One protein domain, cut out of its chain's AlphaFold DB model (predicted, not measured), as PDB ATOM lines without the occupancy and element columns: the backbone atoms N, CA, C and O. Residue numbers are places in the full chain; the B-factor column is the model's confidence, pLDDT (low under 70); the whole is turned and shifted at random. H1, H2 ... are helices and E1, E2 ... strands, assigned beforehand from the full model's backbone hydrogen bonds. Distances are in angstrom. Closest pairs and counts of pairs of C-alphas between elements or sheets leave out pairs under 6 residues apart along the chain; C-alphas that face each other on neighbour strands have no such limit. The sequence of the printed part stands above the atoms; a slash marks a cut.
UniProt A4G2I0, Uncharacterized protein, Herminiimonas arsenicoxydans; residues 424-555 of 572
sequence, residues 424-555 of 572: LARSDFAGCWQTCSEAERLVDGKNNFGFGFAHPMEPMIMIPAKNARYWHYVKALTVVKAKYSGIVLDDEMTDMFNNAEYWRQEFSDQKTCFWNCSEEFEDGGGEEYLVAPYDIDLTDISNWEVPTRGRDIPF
ATOM      1  N   LEU A 424      79.827  43.486  31.083       91.81
ATOM      2  CA  LEU A 424      80.019  42.512  30.017       91.81
ATOM      3  C   LEU A 424      80.240  43.192  28.660       91.81
ATOM      4  O   LEU A 424      81.103  42.758  27.895       91.81
ATOM      5  N   ALA A 425      79.506  44.272  28.375       90.00
ATOM      6  CA  ALA A 425      79.665  45.060  27.154       90.00
ATOM      7  C   ALA A 425      81.053  45.713  27.037       90.00
ATOM      8  O   ALA A 425      81.540  45.942  25.934       90.00
ATOM      9  N   ARG A 426      81.696  46.005  28.175       90.62
ATOM     10  CA  ARG A 426      83.017  46.652  28.269       90.62
ATOM     11  C   ARG A 426      84.155  45.677  28.559       90.62
ATOM     12  O   ARG A 426      85.255  46.119  28.875       90.62
ATOM     13  N   SER A 427      83.897  44.373  28.476       91.75
ATOM     14  CA  SER A 427      84.884  43.330  28.777       91.75
ATOM     15  C   SER A 427      85.455  43.399  30.207       91.75
ATOM     16  O   SER A 427      86.542  42.883  30.463       91.75
ATOM     17  N   ASP A 428      84.721  43.987  31.161       92.19
ATOM     18  CA  ASP A 428      85.036  43.927  32.598       92.19
ATOM     19  C   ASP A 428      84.557  42.585  33.173       92.19
ATOM     20  O   ASP A 428      83.568  42.494  33.902       92.19
ATOM     21  N   PHE A 429      85.233  41.503  32.781       93.44
ATOM     22  CA  PHE A 429      84.826  40.148  33.152       93.44
ATOM     23  C   PHE A 429      84.998  39.868  34.652       93.44
ATOM     24  O   PHE A 429      84.144  39.224  35.256       93.44
ATOM     25  N   ALA A 430      86.045  40.406  35.282       91.50
ATOM     26  CA  ALA A 430      86.239  40.282  36.727       91.50
ATOM     27  C   ALA A 430      85.114  40.977  37.508       91.50
ATOM     28  O   ALA A 430      84.544  40.404  38.439       91.50
ATOM     29  N   GLY A 431      84.734  42.186  37.090       91.88
ATOM     30  CA  GLY A 431      83.601  42.881  37.676       91.88
ATOM     31  C   GLY A 431      82.271  42.166  37.421       91.88
ATOM     32  O   GLY A 431      81.450  42.082  38.332       91.88
ATOM     33  N   CYS A 432      82.073  41.598  36.229       93.75
ATOM     34  CA  CYS A 432      80.882  40.815  35.893       93.75
ATOM     35  C   CYS A 432      80.750  39.564  36.784       93.75
ATOM     36  O   CYS A 432      79.676  39.296  37.325       93.75
ATOM     37  N   TRP A 433      81.856  38.852  37.027       94.44
ATOM     38  CA  TRP A 433      81.909  37.734  37.975       94.44
ATOM     39  C   TRP A 433      81.513  38.159  39.389       94.44
ATOM     40  O   TRP A 433      80.661  37.521  40.013       94.44
ATOM     41  N   GLN A 434      82.065  39.275  39.871       93.38
ATOM     42  CA  GLN A 434      81.718  39.834  41.177       93.38
ATOM     43  C   GLN A 434      80.225  40.198  41.266       93.38
ATOM     44  O   GLN A 434      79.579  39.871  42.264       93.38
ATOM     45  N   THR A 435      79.667  40.830  40.228       94.69
ATOM     46  CA  THR A 435      78.234  41.154  40.137       94.69
ATOM     47  C   THR A 435      77.371  39.905  40.259       94.69
ATOM     48  O   THR A 435      76.416  39.893  41.037       94.69
ATOM     49  N   CYS A 436      77.726  38.841  39.538       94.56
ATOM     50  CA  CYS A 436      76.989  37.584  39.591       94.56
ATOM     51  C   CYS A 436      77.083  36.922  40.972       94.56
ATOM     52  O   CYS A 436      76.066  36.481  41.498       94.56
ATOM     53  N   SER A 437      78.264  36.912  41.604       92.31
ATOM     54  CA  SER A 437      78.443  36.390  42.970       92.31
ATOM     55  C   SER A 437      77.577  37.125  43.995       92.31
ATOM     56  O   SER A 437      76.978  36.507  44.875       92.31
ATOM     57  N   GLU A 438      77.475  38.449  43.877       91.38
ATOM     58  CA  GLU A 438      76.620  39.239  44.761       91.38
ATOM     59  C   GLU A 438      75.131  38.973  44.503       91.38
ATOM     60  O   GLU A 438      74.341  38.876  45.444       91.38
ATOM     61  N   ALA A 439      74.737  38.794  43.242       92.25
ATOM     62  CA  ALA A 439      73.365  38.460  42.894       92.25
ATOM     63  C   ALA A 439      72.959  37.060  43.389       92.25
ATOM     64  O   ALA A 439      71.883  36.911  43.970       92.25
ATOM     65  N   GLU A 440      73.839  36.061  43.256       90.69
ATOM     66  CA  GLU A 440      73.665  34.707  43.807       90.69
ATOM     67  C   GLU A 440      73.421  34.731  45.318       90.69
ATOM     68  O   GLU A 440      72.499  34.079  45.819       90.69
ATOM     69  N   ARG A 441      74.193  35.549  46.044       88.75
ATOM     70  CA  ARG A 441      74.029  35.748  47.489       88.75
ATOM     71  C   ARG A 441      72.640  36.287  47.852       88.75
ATOM     72  O   ARG A 441      72.128  35.971  48.924       88.75
ATOM     73  N   LEU A 442      72.020  37.091  46.984       86.81
ATOM     74  CA  LEU A 442      70.691  37.672  47.213       86.81
ATOM     75  C   LEU A 442      69.536  36.711  46.904       86.81
ATOM     76  O   LEU A 442      68.481  36.834  47.532       86.81
ATOM     77  N   VAL A 443      69.720  35.776  45.967       86.25
ATOM     78  CA  VAL A 443      68.719  34.736  45.653       86.25
ATOM     79  C   VAL A 443      68.809  33.511  46.571       86.25
ATOM     80  O   VAL A 443      67.903  32.678  46.554       86.25
ATOM     81  N   ASP A 444      69.837  33.426  47.427       71.38
ATOM     82  CA  ASP A 444      69.976  32.422  48.502       71.38
ATOM     83  C   ASP A 444      69.844  30.971  47.990       71.38
ATOM     84  O   ASP A 444      69.230  30.113  48.625       71.38
ATOM     85  N   GLY A 445      70.337  30.711  46.772       60.34
ATOM     86  CA  GLY A 445      70.272  29.394  46.122       60.34
ATOM     87  C   GLY A 445      68.861  28.895  45.776       60.34
ATOM     88  O   GLY A 445      68.702  27.730  45.412       60.34
ATOM     89  N   LYS A 446      67.823  29.734  45.891       62.09
ATOM     90  CA  LYS A 446      66.437  29.351  45.587       62.09
ATOM     91  C   LYS A 446      66.147  29.514  44.096       62.09
ATOM     92  O   LYS A 446      66.464  30.540  43.500       62.09
ATOM     93  N   ASN A 447      65.476  28.521  43.516       60.56
ATOM     94  CA  ASN A 447      64.868  28.631  42.191       60.56
ATOM     95  C   ASN A 447      63.414  29.079  42.369       60.56
ATOM     96  O   ASN A 447      62.534  28.270  42.665       60.56
ATOM     97  N   ASN A 448      63.181  30.387  42.272       61.94
ATOM     98  CA  ASN A 448      61.846  30.960  42.387       61.94
ATOM     99  C   ASN A 448      61.218  31.108  40.999       61.94
ATOM    100  O   ASN A 448      61.642  31.938  40.195       61.94
ATOM    101  N   PHE A 449      60.148  30.352  40.756       55.91
ATOM    102  CA  PHE A 449      59.296  30.514  39.581       55.91
ATOM    103  C   PHE A 449      58.360  31.711  39.800       55.91
ATOM    104  O   PHE A 449      57.383  31.630  40.541       55.91
ATOM    105  N   GLY A 450      58.687  32.847  39.192       59.59
ATOM    106  CA  GLY A 450      57.853  34.047  39.176       59.59
ATOM    107  C   GLY A 450      58.081  34.835  37.891       59.59
ATOM    108  O   GLY A 450      58.966  34.484  37.113       59.59
ATOM    109  N   PHE A 451      57.302  35.901  37.683       61.44
ATOM    110  CA  PHE A 451      57.524  36.831  36.573       61.44
ATOM    111  C   PHE A 451      58.996  37.278  36.565       61.44
ATOM    112  O   PHE A 451      59.523  37.691  37.607       61.44
ATOM    113  N   GLY A 452      59.661  37.110  35.417       77.62
ATOM    114  CA  GLY A 452      61.055  37.500  35.215       77.62
ATOM    115  C   GLY A 452      61.263  39.010  35.363       77.62
ATOM    116  O   GLY A 452      60.331  39.774  35.609       77.62
ATOM    117  N   PHE A 453      62.502  39.457  35.219       87.56
ATOM    118  CA  PHE A 453      62.831  40.876  35.134       87.56
ATOM    119  C   PHE A 453      62.852  41.291  33.672       87.56
ATOM    120  O   PHE A 453      63.503  40.618  32.883       87.56
ATOM    121  N   ALA A 454      62.204  42.398  33.317       85.69
ATOM    122  CA  ALA A 454      62.370  42.967  31.983       85.69
ATOM    123  C   ALA A 454      63.860  43.223  31.710       85.69
ATOM    124  O   ALA A 454      64.576  43.749  32.573       85.69
ATOM    125  N   HIS A 455      64.331  42.833  30.529       85.81
ATOM    126  CA  HIS A 455      65.700  43.070  30.114       85.81
ATOM    127  C   HIS A 455      65.935  44.585  30.039       85.81
ATOM    128  O   HIS A 455      65.115  45.317  29.476       85.81
ATOM    129  N   PRO A 456      67.044  45.086  30.611       78.25
ATOM    130  CA  PRO A 456      67.226  46.517  30.858       78.25
ATOM    131  C   PRO A 456      67.294  47.367  29.584       78.25
ATOM    132  O   PRO A 456      67.151  48.583  29.659       78.25
ATOM    133  N   MET A 457      67.520  46.729  28.435       78.25
ATOM    134  CA  MET A 457      67.677  47.372  27.131       78.25
ATOM    135  C   MET A 457      66.673  46.865  26.081       78.25
ATOM    136  O   MET A 457      66.642  47.396  24.975       78.25
ATOM    137  N   GLU A 458      65.883  45.831  26.401       78.81
ATOM    138  CA  GLU A 458      64.952  45.160  25.473       78.81
ATOM    139  C   GLU A 458      63.724  44.670  26.257       78.81
ATOM    140  O   GLU A 458      63.657  43.505  26.630       78.81
ATOM    141  N   PRO A 459      62.748  45.543  26.561       75.62
ATOM    142  CA  PRO A 459      61.667  45.228  27.501       75.62
ATOM    143  C   PRO A 459      60.806  44.011  27.144       75.62
ATOM    144  O   PRO A 459      60.168  43.464  28.038       75.62
ATOM    145  N   MET A 460      60.802  43.598  25.871       78.19
ATOM    146  CA  MET A 460      60.093  42.404  25.387       78.19
ATOM    147  C   MET A 460      60.752  41.088  25.824       78.19
ATOM    148  O   MET A 460      60.173  40.016  25.668       78.19
ATOM    149  N   ILE A 461      61.963  41.156  26.382       84.25
ATOM    150  CA  ILE A 461      62.710  40.006  26.880       84.25
ATOM    151  C   ILE A 461      62.613  39.970  28.403       84.25
ATOM    152  O   ILE A 461      62.909  40.948  29.090       84.25
ATOM    153  N   MET A 462      62.258  38.812  28.952       88.94
ATOM    154  CA  MET A 462      62.149  38.571  30.387       88.94
ATOM    155  C   MET A 462      63.285  37.667  30.878       88.94
ATOM    156  O   MET A 462      63.486  36.554  30.404       88.94
ATOM    157  N   ILE A 463      64.020  38.134  31.884       91.00
ATOM    158  CA  ILE A 463      65.202  37.483  32.451       91.00
ATOM    159  C   ILE A 463      64.838  36.748  33.752       91.00
ATOM    160  O   ILE A 463      64.310  37.370  34.683       91.00
ATOM    161  N   PRO A 464      65.195  35.462  33.920       91.44
ATOM    162  CA  PRO A 464      64.913  34.689  35.131       91.44
ATOM    163  C   PRO A 464      65.881  35.000  36.294       91.44
ATOM    164  O   PRO A 464      66.305  34.097  37.010       91.44
ATOM    165  N   ALA A 465      66.206  36.273  36.549       90.94
ATOM    166  CA  ALA A 465      67.253  36.692  37.497       90.94
ATOM    167  C   ALA A 465      66.962  36.411  38.986       90.94
ATOM    168  O   ALA A 465      67.793  36.664  39.856       90.94
ATOM    169  N   LYS A 466      65.776  35.875  39.289       89.25
ATOM    170  CA  LYS A 466      65.414  35.303  40.594       89.25
ATOM    171  C   LYS A 466      65.973  33.891  40.809       89.25
ATOM    172  O   LYS A 466      65.881  33.392  41.924       89.25
ATOM    173  N   ASN A 467      66.514  33.255  39.771       89.38
ATOM    174  CA  ASN A 467      67.080  31.914  39.834       89.38
ATOM    175  C   ASN A 467      68.604  31.988  39.925       89.38
ATOM    176  O   ASN A 467      69.249  32.661  39.123       89.38
ATOM    177  N   ALA A 468      69.192  31.246  40.864       90.31
ATOM    178  CA  ALA A 468      70.648  31.163  40.991       90.31
ATOM    179  C   ALA A 468      71.309  30.604  39.717       90.31
ATOM    180  O   ALA A 468      72.376  31.063  39.320       90.31
ATOM    181  N   ARG A 469      70.633  29.677  39.019       91.88
ATOM    182  CA  ARG A 469      71.114  29.098  37.753       91.88
ATOM    183  C   ARG A 469      71.343  30.130  36.654       91.88
ATOM    184  O   ARG A 469      72.303  29.988  35.907       91.88
ATOM    185  N   TYR A 470      70.521  31.175  36.580       93.81
ATOM    186  CA  TYR A 470      70.753  32.278  35.650       93.81
ATOM    187  C   TYR A 470      72.105  32.956  35.909       93.81
ATOM    188  O   TYR A 470      72.888  33.160  34.988       93.81
ATOM    189  N   TRP A 471      72.416  33.252  37.169       94.62
ATOM    190  CA  TRP A 471      73.673  33.910  37.522       94.62
ATOM    191  C   TRP A 471      74.888  33.001  37.321       94.62
ATOM    192  O   TRP A 471      75.892  33.469  36.788       94.62
ATOM    193  N   HIS A 472      74.771  31.698  37.604       94.88
ATOM    194  CA  HIS A 472      75.805  30.722  37.238       94.88
ATOM    195  C   HIS A 472      76.045  30.671  35.724       94.88
ATOM    196  O   HIS A 472      77.190  30.597  35.284       94.88
ATOM    197  N   TYR A 473      74.981  30.752  34.919       96.06
ATOM    198  CA  TYR A 473      75.095  30.805  33.464       96.06
ATOM    199  C   TYR A 473      75.861  32.049  33.011       96.06
ATOM    200  O   TYR A 473      76.805  31.959  32.229       96.06
ATOM    201  N   VAL A 474      75.503  33.223  33.539       95.81
ATOM    202  CA  VAL A 474      76.183  34.481  33.197       95.81
ATOM    203  C   VAL A 474      77.639  34.487  33.686       95.81
ATOM    204  O   VAL A 474      78.509  35.001  32.978       95.81
ATOM    205  N   LYS A 475      77.950  33.856  34.828       95.75
ATOM    206  CA  LYS A 475      79.335  33.594  35.256       95.75
ATOM    207  C   LYS A 475      80.089  32.732  34.254       95.75
ATOM    208  O   LYS A 475      81.162  33.135  33.817       95.75
ATOM    209  N   ALA A 476      79.528  31.597  33.850       96.50
ATOM    210  CA  ALA A 476      80.161  30.720  32.869       96.50
ATOM    211  C   ALA A 476      80.404  31.460  31.543       96.50
ATOM    212  O   ALA A 476      81.504  31.410  30.997       96.50
ATOM    213  N   LEU A 477      79.436  32.259  31.088       95.25
ATOM    214  CA  LEU A 477      79.564  33.089  29.888       95.25
ATOM    215  C   LEU A 477      80.670  34.141  30.028       95.25
ATOM    216  O   LEU A 477      81.431  34.386  29.094       95.25
ATOM    217  N   THR A 478      80.796  34.735  31.213       94.56
ATOM    218  CA  THR A 478      81.876  35.668  31.555       94.56
ATOM    219  C   THR A 478      83.242  34.989  31.462       94.56
ATOM    220  O   THR A 478      84.149  35.533  30.836       94.56
ATOM    221  N   VAL A 479      83.376  33.787  32.026       95.88
ATOM    222  CA  VAL A 479      84.609  32.986  32.000       95.88
ATOM    223  C   VAL A 479      84.995  32.605  30.574       95.88
ATOM    224  O   VAL A 479      86.134  32.819  30.163       95.88
ATOM    225  N   VAL A 480      84.039  32.093  29.800       94.75
ATOM    226  CA  VAL A 480      84.241  31.698  28.401       94.75
ATOM    227  C   VAL A 480      84.695  32.893  27.561       94.75
ATOM    228  O   VAL A 480      85.697  32.810  26.849       94.75
ATOM    229  N   LYS A 481      84.033  34.051  27.688       93.12
ATOM    230  CA  LYS A 481      84.416  35.263  26.944       93.12
ATOM    231  C   LYS A 481      85.760  35.833  27.401       93.12
ATOM    232  O   LYS A 481      86.530  36.284  26.551       93.12
ATOM    233  N   ALA A 482      86.077  35.782  28.696       93.31
ATOM    234  CA  ALA A 482      87.387  36.177  29.212       93.31
ATOM    235  C   ALA A 482      88.500  35.292  28.637       93.31
ATOM    236  O   ALA A 482      89.496  35.803  28.121       93.31
ATOM    237  N   LYS A 483      88.289  33.971  28.646       93.06
ATOM    238  CA  LYS A 483      89.228  32.994  28.096       93.06
ATOM    239  C   LYS A 483      89.450  33.195  26.600       93.06
ATOM    240  O   LYS A 483      90.601  33.256  26.167       93.06
ATOM    241  N   TYR A 484      88.370  33.345  25.835       91.44
ATOM    242  CA  TYR A 484      88.419  33.609  24.397       91.44
ATOM    243  C   TYR A 484      89.150  34.923  24.074       91.44
ATOM    244  O   TYR A 484      89.932  34.991  23.130       91.44
ATOM    245  N   SER A 485      88.980  35.945  24.918       89.75
ATOM    246  CA  SER A 485      89.678  37.235  24.802       89.75
ATOM    247  C   SER A 485      91.147  37.189  25.258       89.75
ATOM    248  O   SER A 485      91.814  38.222  25.284       89.75
ATOM    249  N   GLY A 486      91.666  36.019  25.650       90.50
ATOM    250  CA  GLY A 486      93.048  35.839  26.099       90.50
ATOM    251  C   GLY A 486      93.347  36.389  27.498       90.50
ATOM    252  O   GLY A 486      94.515  36.562  27.846       90.50
ATOM    253  N   ILE A 487      92.322  36.674  28.304       91.19
ATOM    254  CA  ILE A 487      92.484  37.172  29.675       91.19
ATOM    255  C   ILE A 487      92.821  36.005  30.607       91.19
ATOM    256  O   ILE A 487      92.271  34.907  30.491       91.19
ATOM    257  N   VAL A 488      93.753  36.242  31.533       91.44
ATOM    258  CA  VAL A 488      94.123  35.265  32.562       91.44
ATOM    259  C   VAL A 488      92.971  35.146  33.554       91.44
ATOM    260  O   VAL A 488      92.587  36.132  34.180       91.44
ATOM    261  N   LEU A 489      92.428  33.938  33.664       92.81
ATOM    262  CA  LEU A 489      91.381  33.599  34.619       92.81
ATOM    263  C   LEU A 489      91.980  33.473  36.024       92.81
ATOM    264  O   LEU A 489      93.109  33.002  36.170       92.81
ATOM    265  N   ASP A 490      91.221  33.869  37.042       92.88
ATOM    266  CA  ASP A 490      91.547  33.516  38.424       92.88
ATOM    267  C   ASP A 490      91.253  32.028  38.700       92.88
ATOM    268  O   ASP A 490      90.786  31.293  37.821       92.88
ATOM    269  N   ASP A 491      91.574  31.565  39.909       93.31
ATOM    270  CA  ASP A 491      91.432  30.155  40.284       93.31
ATOM    271  C   ASP A 491      89.964  29.689  40.213       93.31
ATOM    272  O   ASP A 491      89.682  28.632  39.652       93.31
ATOM    273  N   GLU A 492      89.008  30.500  40.685       93.50
ATOM    274  CA  GLU A 492      87.581  30.141  40.690       93.50
ATOM    275  C   GLU A 492      86.991  30.093  39.270       93.50
ATOM    276  O   GLU A 492      86.234  29.180  38.922       93.50
ATOM    277  N   MET A 493      87.358  31.053  38.419       94.06
ATOM    278  CA  MET A 493      86.987  31.075  37.005       94.06
ATOM    279  C   MET A 493      87.608  29.897  36.249       94.06
ATOM    280  O   MET A 493      86.950  29.285  35.407       94.06
ATOM    281  N   THR A 494      88.866  29.566  36.550       95.31
ATOM    282  CA  THR A 494      89.567  28.420  35.956       95.31
ATOM    283  C   THR A 494      88.888  27.111  36.338       95.31
ATOM    284  O   THR A 494      88.672  26.258  35.476       95.31
ATOM    285  N   ASP A 495      88.480  26.966  37.597       95.88
ATOM    286  CA  ASP A 495      87.735  25.802  38.068       95.88
ATOM    287  C   ASP A 495      86.371  25.683  37.378       95.88
ATOM    288  O   ASP A 495      85.989  24.588  36.961       95.88
ATOM    289  N   MET A 496      85.644  26.790  37.191       95.38
ATOM    290  CA  MET A 496      84.393  26.777  36.427       95.38
ATOM    291  C   MET A 496      84.623  26.356  34.969       95.38
ATOM    292  O   MET A 496      83.885  25.511  34.464       95.38
ATOM    293  N   PHE A 497      85.664  26.885  34.318       94.25
ATOM    294  CA  PHE A 497      86.021  26.537  32.940       94.25
ATOM    295  C   PHE A 497      86.382  25.052  32.786       94.25
ATOM    296  O   PHE A 497      85.897  24.378  31.881       94.25
ATOM    297  N   ASN A 498      87.194  24.514  33.700       94.56
ATOM    298  CA  ASN A 498      87.623  23.113  33.671       94.56
ATOM    299  C   ASN A 498      86.473  22.128  33.950       94.56
ATOM    300  O   ASN A 498      86.557  20.962  33.567       94.56
ATOM    301  N   ASN A 499      85.395  22.593  34.585       95.06
ATOM    302  CA  ASN A 499      84.193  21.813  34.878       95.06
ATOM    303  C   ASN A 499      83.049  22.074  33.878       95.06
ATOM    304  O   ASN A 499      81.877  21.927  34.230       95.06
ATOM    305  N   ALA A 500      83.365  22.437  32.629       93.12
ATOM    306  CA  ALA A 500      82.385  22.746  31.582       93.12
ATOM    307  C   ALA A 500      81.275  21.690  31.431       93.12
ATOM    308  O   ALA A 500      80.097  22.031  31.370       93.12
ATOM    309  N   GLU A 501      81.628  20.400  31.433       93.88
ATOM    310  CA  GLU A 501      80.671  19.294  31.267       93.88
ATOM    311  C   GLU A 501      79.618  19.248  32.385       93.88
ATOM    312  O   GLU A 501      78.443  18.997  32.124       93.88
ATOM    313  N   TYR A 502      80.027  19.531  33.624       94.94
ATOM    314  CA  TYR A 502      79.110  19.615  34.761       94.94
ATOM    315  C   TYR A 502      78.129  20.779  34.584       94.94
ATOM    316  O   TYR A 502      76.915  20.598  34.682       94.94
ATOM    317  N   TRP A 503      78.643  21.967  34.257       95.00
ATOM    318  CA  TRP A 503      77.816  23.160  34.080       95.00
ATOM    319  C   TRP A 503      76.857  23.042  32.895       95.00
ATOM    320  O   TRP A 503      75.704  23.447  33.002       95.00
ATOM    321  N   ARG A 504      77.279  22.398  31.805       94.56
ATOM    322  CA  ARG A 504      76.429  22.098  30.645       94.56
ATOM    323  C   ARG A 504      75.192  21.278  31.025       94.56
ATOM    324  O   ARG A 504      74.083  21.559  30.566       94.56
ATOM    325  N   GLN A 505      75.369  20.280  31.892       94.25
ATOM    326  CA  GLN A 505      74.265  19.467  32.408       94.25
ATOM    327  C   GLN A 505      73.339  20.295  33.308       94.25
ATOM    328  O   GLN A 505      72.120  20.209  33.170       94.25
ATOM    329  N   GLU A 506      73.891  21.158  34.167       92.12
ATOM    330  CA  GLU A 506      73.088  22.075  34.991       92.12
ATOM    331  C   GLU A 506      72.288  23.091  34.154       92.12
ATOM    332  O   GLU A 506      71.149  23.410  34.503       92.12
ATOM    333  N   PHE A 507      72.842  23.568  33.036       94.25
ATOM    334  CA  PHE A 507      72.193  24.529  32.133       94.25
ATOM    335  C   PHE A 507      71.168  23.902  31.179       94.25
ATOM    336  O   PHE A 507      70.428  24.626  30.519       94.25
ATOM    337  N   SER A 508      71.064  22.569  31.138       91.94
ATOM    338  CA  SER A 508      70.073  21.868  30.306       91.94
ATOM    339  C   SER A 508      68.623  22.171  30.723       91.94
ATOM    340  O   SER A 508      67.702  22.041  29.919       91.94
ATOM    341  N   ASP A 509      68.400  22.622  31.962       89.19
ATOM    342  CA  ASP A 509      67.114  23.172  32.402       89.19
ATOM    343  C   ASP A 509      66.978  24.650  31.995       89.19
ATOM    344  O   ASP A 509      67.081  25.578  32.812       89.19
ATOM    345  N   GLN A 510      66.748  24.857  30.697       90.12
ATOM    346  CA  GLN A 510      66.731  26.170  30.048       90.12
ATOM    347  C   GLN A 510      65.769  27.159  30.725       90.12
ATOM    348  O   GLN A 510      66.110  28.325  30.893       90.12
ATOM    349  N   LYS A 511      64.612  26.717  31.237       87.38
ATOM    350  CA  LYS A 511      63.616  27.594  31.896       87.38
ATOM    351  C   LYS A 511      64.162  28.371  33.099       87.38
ATOM    352  O   LYS A 511      63.567  29.363  33.514       87.38
ATOM    353  N   THR A 512      65.262  27.909  33.691       88.44
ATOM    354  CA  THR A 512      65.861  28.519  34.887       88.44
ATOM    355  C   THR A 512      67.001  29.492  34.589       88.44
ATOM    356  O   THR A 512      67.404  30.234  35.486       88.44
ATOM    357  N   CYS A 513      67.520  29.505  33.357       90.25
ATOM    358  CA  CYS A 513      68.694  30.298  32.984       90.25
ATOM    359  C   CYS A 513      68.597  31.005  31.622       90.25
ATOM    360  O   CYS A 513      69.363  31.936  31.390       90.25
ATOM    361  N   PHE A 514      67.652  30.632  30.759       91.75
ATOM    362  CA  PHE A 514      67.427  31.265  29.460       91.75
ATOM    363  C   PHE A 514      66.464  32.439  29.602       91.75
ATOM    364  O   PHE A 514      65.615  32.466  30.496       91.75
ATOM    365  N   TRP A 515      66.610  33.431  28.734       90.81
ATOM    366  CA  TRP A 515      65.654  34.525  28.652       90.81
ATOM    367  C   TRP A 515      64.383  34.049  27.952       90.81
ATOM    368  O   TRP A 515      64.426  33.152  27.116       90.81
ATOM    369  N   ASN A 516      63.250  34.636  28.315       87.50
ATOM    370  CA  ASN A 516      61.979  34.408  27.648       87.50
ATOM    371  C   ASN A 516      61.706  35.596  26.722       87.50
ATOM    372  O   ASN A 516      61.596  36.724  27.205       87.50
ATOM    373  N   CYS A 517      61.670  35.347  25.418       82.62
ATOM    374  CA  CYS A 517      61.354  36.337  24.398       82.62
ATOM    375  C   CYS A 517      59.901  36.152  23.958       82.62
ATOM    376  O   CYS A 517      59.456  35.020  23.772       82.62
ATOM    377  N   SER A 518      59.175  37.255  23.783       74.12
ATOM    378  CA  SER A 518      57.835  37.244  23.204       74.12
ATOM    379  C   SER A 518      57.885  37.842  21.803       74.12
ATOM    380  O   SER A 518      58.321  38.979  21.629       74.12
ATOM    381  N   GLU A 519      57.450  37.073  20.804       67.38
ATOM    382  CA  GLU A 519      57.186  37.602  19.466       67.38
ATOM    383  C   GLU A 519      55.756  38.147  19.432       67.38
ATOM    384  O   GLU A 519      54.805  37.374  19.443       67.38
ATOM    385  N   GLU A 520      55.585  39.468  19.435       61.88
ATOM    386  CA  GLU A 520      54.258  40.083  19.320       61.88
ATOM    387  C   GLU A 520      53.818  40.119  17.842       61.88
ATOM    388  O   GLU A 520      54.428  40.808  17.023       61.88
ATOM    389  N   PHE A 521      52.749  39.397  17.490       50.88
ATOM    390  CA  PHE A 521      52.090  39.500  16.182       50.88
ATOM    391  C   PHE A 521      51.110  40.690  16.155       50.88
ATOM    392  O   PHE A 521      50.577  41.088  17.191       50.88
ATOM    393  N   GLU A 522      50.816  41.226  14.961       44.53
ATOM    394  CA  GLU A 522      49.952  42.413  14.759       44.53
ATOM    395  C   GLU A 522      48.557  42.305  15.418       44.53
ATOM    396  O   GLU A 522      47.962  43.324  15.761       44.53
ATOM    397  N   ASP A 523      48.066  41.086  15.676       44.19
ATOM    398  CA  ASP A 523      46.767  40.806  16.308       44.19
ATOM    399  C   ASP A 523      46.835  40.579  17.838       44.19
ATOM    400  O   ASP A 523      45.876  40.097  18.447       44.19
ATOM    401  N   GLY A 524      47.959  40.897  18.492       42.88
ATOM    402  CA  GLY A 524      48.106  40.818  19.955       42.88
ATOM    403  C   GLY A 524      48.242  39.396  20.522       42.88
ATOM    404  O   GLY A 524      48.100  39.193  21.728       42.88
ATOM    405  N   GLY A 525      48.505  38.409  19.661       49.22
ATOM    406  CA  GLY A 525      48.992  37.082  20.044       49.22
ATOM    407  C   GLY A 525      50.506  36.991  19.870       49.22
ATOM    408  O   GLY A 525      51.062  37.709  19.046       49.22
ATOM    409  N   GLY A 526      51.166  36.106  20.616       58.53
ATOM    410  CA  GLY A 526      52.604  35.874  20.493       58.53
ATOM    411  C   GLY A 526      53.037  34.534  21.067       58.53
ATOM    412  O   GLY A 526      52.454  34.070  22.051       58.53
ATOM    413  N   GLU A 527      54.030  33.893  20.448       69.25
ATOM    414  CA  GLU A 527      54.677  32.713  21.026       69.25
ATOM    415  C   GLU A 527      55.831  33.165  21.930       69.25
ATOM    416  O   GLU A 527      56.692  33.954  21.541       69.25
ATOM    417  N   GLU A 528      55.818  32.680  23.171       77.19
ATOM    418  CA  GLU A 528      56.944  32.817  24.090       77.19
ATOM    419  C   GLU A 528      57.953  31.703  23.806       77.19
ATOM    420  O   GLU A 528      57.610  30.515  23.859       77.19
ATOM    421  N   TYR A 529      59.205  32.067  23.542       83.88
ATOM    422  CA  TYR A 529      60.283  31.108  23.313       83.88
ATOM    423  C   TYR A 529      61.519  31.439  24.147       83.88
ATOM    424  O   TYR A 529      61.777  32.579  24.538       83.88
ATOM    425  N   LEU A 530      62.277  30.391  24.476       87.00
ATOM    426  CA  LEU A 530      63.471  30.509  25.302       87.00
ATOM    427  C   LEU A 530      64.690  30.791  24.445       87.00
ATOM    428  O   LEU A 530      64.906  30.141  23.424       87.00
ATOM    429  N   VAL A 531      65.514  31.711  24.925       87.75
ATOM    430  CA  VAL A 531      66.708  32.159  24.225       87.75
ATOM    431  C   VAL A 531      67.908  32.197  25.156       87.75
ATOM    432  O   VAL A 531      67.806  32.599  26.320       87.75
ATOM    433  N   ALA A 532      69.057  31.743  24.663       89.62
ATOM    434  CA  ALA A 532      70.278  31.745  25.453       89.62
ATOM    435  C   ALA A 532      70.690  33.195  25.788       89.62
ATOM    436  O   ALA A 532      70.607  34.071  24.923       89.62
ATOM    437  N   PRO A 533      71.149  33.488  27.020       90.88
ATOM    438  CA  PRO A 533      71.658  34.805  27.373       90.88
ATOM    439  C   PRO A 533      72.746  35.285  26.407       90.88
ATOM    440  O   PRO A 533      73.742  34.597  26.182       90.88
ATOM    441  N   TYR A 534      72.565  36.492  25.863       86.94
ATOM    442  CA  TYR A 534      73.438  37.088  24.840       86.94
ATOM    443  C   TYR A 534      73.592  36.244  23.567       86.94
ATOM    444  O   TYR A 534      74.591  36.396  22.858       86.94
ATOM    445  N   ASP A 535      72.612  35.375  23.305       86.88
ATOM    446  CA  ASP A 535      72.546  34.469  22.162       86.88
ATOM    447  C   ASP A 535      73.708  33.455  22.099       86.88
ATOM    448  O   ASP A 535      74.011  32.915  21.046       86.88
ATOM    449  N   ILE A 536      74.392  33.184  23.219       89.81
ATOM    450  CA  ILE A 536      75.504  32.218  23.287       89.81
ATOM    451  C   ILE A 536      75.057  31.019  24.115       89.81
ATOM    452  O   ILE A 536      74.975  31.121  25.337       89.81
ATOM    453  N   ASP A 537      74.805  29.882  23.463       92.62
ATOM    454  CA  ASP A 537      74.297  28.683  24.129       92.62
ATOM    455  C   ASP A 537      75.415  27.818  24.740       92.62
ATOM    456  O   ASP A 537      76.038  26.997  24.066       92.62
ATOM    457  N   LEU A 538      75.638  27.954  26.048       94.44
ATOM    458  CA  LEU A 538      76.590  27.138  26.812       94.44
ATOM    459  C   LEU A 538      76.130  25.695  27.078       94.44
ATOM    460  O   LEU A 538      76.855  24.948  27.743       94.44
ATOM    461  N   THR A 539      74.954  25.282  26.595       92.81
ATOM    462  CA  THR A 539      74.591  23.859  26.524       92.81
ATOM    463  C   THR A 539      75.301  23.148  25.368       92.81
ATOM    464  O   THR A 539      75.459  21.928  25.419       92.81
ATOM    465  N   ASP A 540      75.813  23.894  24.383       90.19
ATOM    466  CA  ASP A 540      76.745  23.386  23.380       90.19
ATOM    467  C   ASP A 540      78.190  23.532  23.879       90.19
ATOM    468  O   ASP A 540      78.639  24.603  24.290       90.19
ATOM    469  N   ILE A 541      78.946  22.436  23.823       89.19
ATOM    470  CA  ILE A 541      80.356  22.416  24.215       89.19
ATOM    471  C   ILE A 541      81.230  23.275  23.302       89.19
ATOM    472  O   ILE A 541      82.232  23.814  23.765       89.19
ATOM    473  N   SER A 542      80.849  23.437  22.031       89.31
ATOM    474  CA  SER A 542      81.608  24.243  21.070       89.31
ATOM    475  C   SER A 542      81.725  25.704  21.532       89.31
ATOM    476  O   SER A 542      82.794  26.314  21.434       89.31
ATOM    477  N   ASN A 543      80.668  26.219  22.169       90.94
ATOM    478  CA  ASN A 543      80.599  27.582  22.679       90.94
ATOM    479  C   ASN A 543      81.483  27.830  23.905       90.94
ATOM    480  O   ASN A 543      81.766  28.988  24.200       90.94
ATOM    481  N   TRP A 544      81.961  26.790  24.599       92.88
ATOM    482  CA  TRP A 544      82.929  26.952  25.692       92.88
ATOM    483  C   TRP A 544      84.339  27.261  25.183       92.88
ATOM    484  O   TRP A 544      85.119  27.904  25.885       92.88
ATOM    485  N   GLU A 545      84.673  26.830  23.966       87.31
ATOM    486  CA  GLU A 545      85.968  27.100  23.334       87.31
ATOM    487  C   GLU A 545      85.910  28.349  22.449       87.31
ATOM    488  O   GLU A 545      86.793  29.208  22.514       87.31
ATOM    489  N   VAL A 546      84.856  28.458  21.636       87.81
ATOM    490  CA  VAL A 546      84.623  29.565  20.707       87.81
ATOM    491  C   VAL A 546      83.175  30.035  20.869       87.81
ATOM    492  O   VAL A 546      82.290  29.518  20.186       87.81
ATOM    493  N   PRO A 547      82.903  30.995  21.775       86.50
ATOM    494  CA  PRO A 547      81.548  31.480  22.003       86.50
ATOM    495  C   PRO A 547      81.014  32.141  20.734       86.50
ATOM    496  O   PRO A 547      81.466  33.222  20.350       86.50
ATOM    497  N   THR A 548      80.048  31.488  20.098       83.12
ATOM    498  CA  THR A 548      79.406  31.959  18.869       83.12
ATOM    499  C   THR A 548      77.975  32.350  19.195       83.12
ATOM    500  O   THR A 548      77.303  31.654  19.958       83.12
ATOM    501  N   ARG A 549      77.505  33.479  18.656       80.25
ATOM    502  CA  ARG A 549      76.095  33.840  18.813       80.25
ATOM    503  C   ARG A 549      75.252  33.018  17.850       80.25
ATOM    504  O   ARG A 549      75.668  32.836  16.708       80.25
ATOM    505  N   GLY A 550      74.081  32.559  18.274       68.25
ATOM    506  CA  GLY A 550      73.139  31.806  17.445       68.25
ATOM    507  C   GLY A 550      72.878  32.471  16.091       68.25
ATOM    508  O   GLY A 550      72.932  31.807  15.060       68.25
ATOM    509  N   ARG A 551      72.724  33.799  16.067       65.69
ATOM    510  CA  ARG A 551      72.542  34.604  14.846       65.69
ATOM    511  C   ARG A 551      73.777  34.729  13.948       65.69
ATOM    512  O   ARG A 551      73.643  35.094  12.783       65.69
ATOM    513  N   ASP A 552      74.970  34.469  14.481       65.62
ATOM    514  CA  ASP A 552      76.222  34.484  13.714       65.62
ATOM    515  C   ASP A 552      76.426  33.146  12.965       65.62
ATOM    516  O   ASP A 552      77.331  33.022  12.135       65.62
ATOM    517  N   ILE A 553      75.579  32.139  13.231       59.25
ATOM    518  CA  ILE A 553      75.586  30.841  12.553       59.25
ATOM    519  C   ILE A 553      74.794  30.959  11.235       59.25
ATOM    520  O   ILE A 553      73.621  31.331  11.252       59.25
ATOM    521  N   PRO A 554      75.385  30.619  10.071       50.53
ATOM    522  CA  PRO A 554      74.674  30.630   8.794       50.53
ATOM    523  C   PRO A 554      73.438  29.719   8.811       50.53
ATOM    524  O   PRO A 554      73.501  28.588   9.299       50.53
ATOM    525  N   PHE A 555      72.344  30.171   8.188       45.81
ATOM    526  CA  PHE A 555      71.078  29.427   8.065       45.81
ATOM    527  C   PHE A 555      71.215  28.025   7.430       45.81
ATOM    528  O   PHE A 555      70.333  27.185   7.599       45.81
TER     529      PHE A 555
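AT A GLANCE: This is residues 424 to 555 of the 572 residues of an uncharacterized protein of Herminiimonas arsenicoxydans (UniProt A4G2I0). A cluster of helices gathers round one long helix, H2, with H1 side by side with it and H3, H4 and H5 packed on other parts of it; a small, twisted sheet of two hairpins, E1 with E2 and E3 with E4, sits at one side of this helical body. The loop of residues 519 to 527 reaches away from the sheet at one extreme of the longest axis, and residues 550 to 555 make a tail. The printed part has 132 residues, with five named helices and four named strands in the order H1 E1 E2 H2 H3 H4 E3 E4 H5; the sheet's order is E1 E2 E3 E4, antiparallel throughout. The class is mixed, helices and strands, and the whole is compact, with a radius of gyration of the C-alphas of 15.1 A and spans of 51 by 39 by 29 A.

HOW THE PARTS SIT: H1, residues 429 to 443, touches H2, residues 468 to 484, the hub, at a shallow tilt of 9 degrees, opposite ways; the closest C-alphas, of Cys 436 and Trp 471, are 5.4 A apart. E1, residues 453 to 455, and E2, residues 458 to 463, form an antiparallel hairpin, with N 453 and O 463 2.8 A apart. H2, with residues 476 to 480 alone, touches H3, residues 491 to 498, about perpendicular at 89 degrees; the closest C-alphas, of Val 479 and Met 493, are 5.9 A apart. H4, residues 500 to 507, only just touches residues 469 to 473 of H2, with 3 pairs of C-alphas within 8 A, the closest being Tyr 473 and Phe 507 at 7.0 A. E3, residues 515 to 518, is the antiparallel neighbour of E2, with N 516 and O 462 2.8 A apart. E3 and E4, residues 528 to 531, form the other hairpin, with N 515 and O 531 2.8 A apart. H5, residues 542 to 545, touches residues 480 to 484 of H2; the C-alphas of Val 480 and Trp 544, the closest, are 5.6 A apart. None of the five helices is on the sheet. Every O i to N i+4 pair is within hydrogen-bond range in H1, H2, H3 and H4; H5 is too short for such a pair.

IN THESE COORDINATES: H1 begins at C-alpha 429, (84.826, 40.148, 33.152), and is 21.1 A long. E1 measures 6.2 A and E2 10.4 A. H2 measures 24.4 A, from C-alpha 468 at (70.648, 31.163, 40.991). H3 and H4 each measure 10.4 A, E3 9.9 A and E4 9.8 A. H5, 5.7 A long, ends at C-alpha 545, (85.968, 27.100, 23.334).

THE WHOLE: The two C-alphas farthest apart, of Asp 491 and Asp 523, are 51.8 A apart. The printed part has no cut, and no link is long. The mean pLDDT of the printed part is 84.7; residues 445 to 451, 519 to 527 and 550 to 555 are under 70.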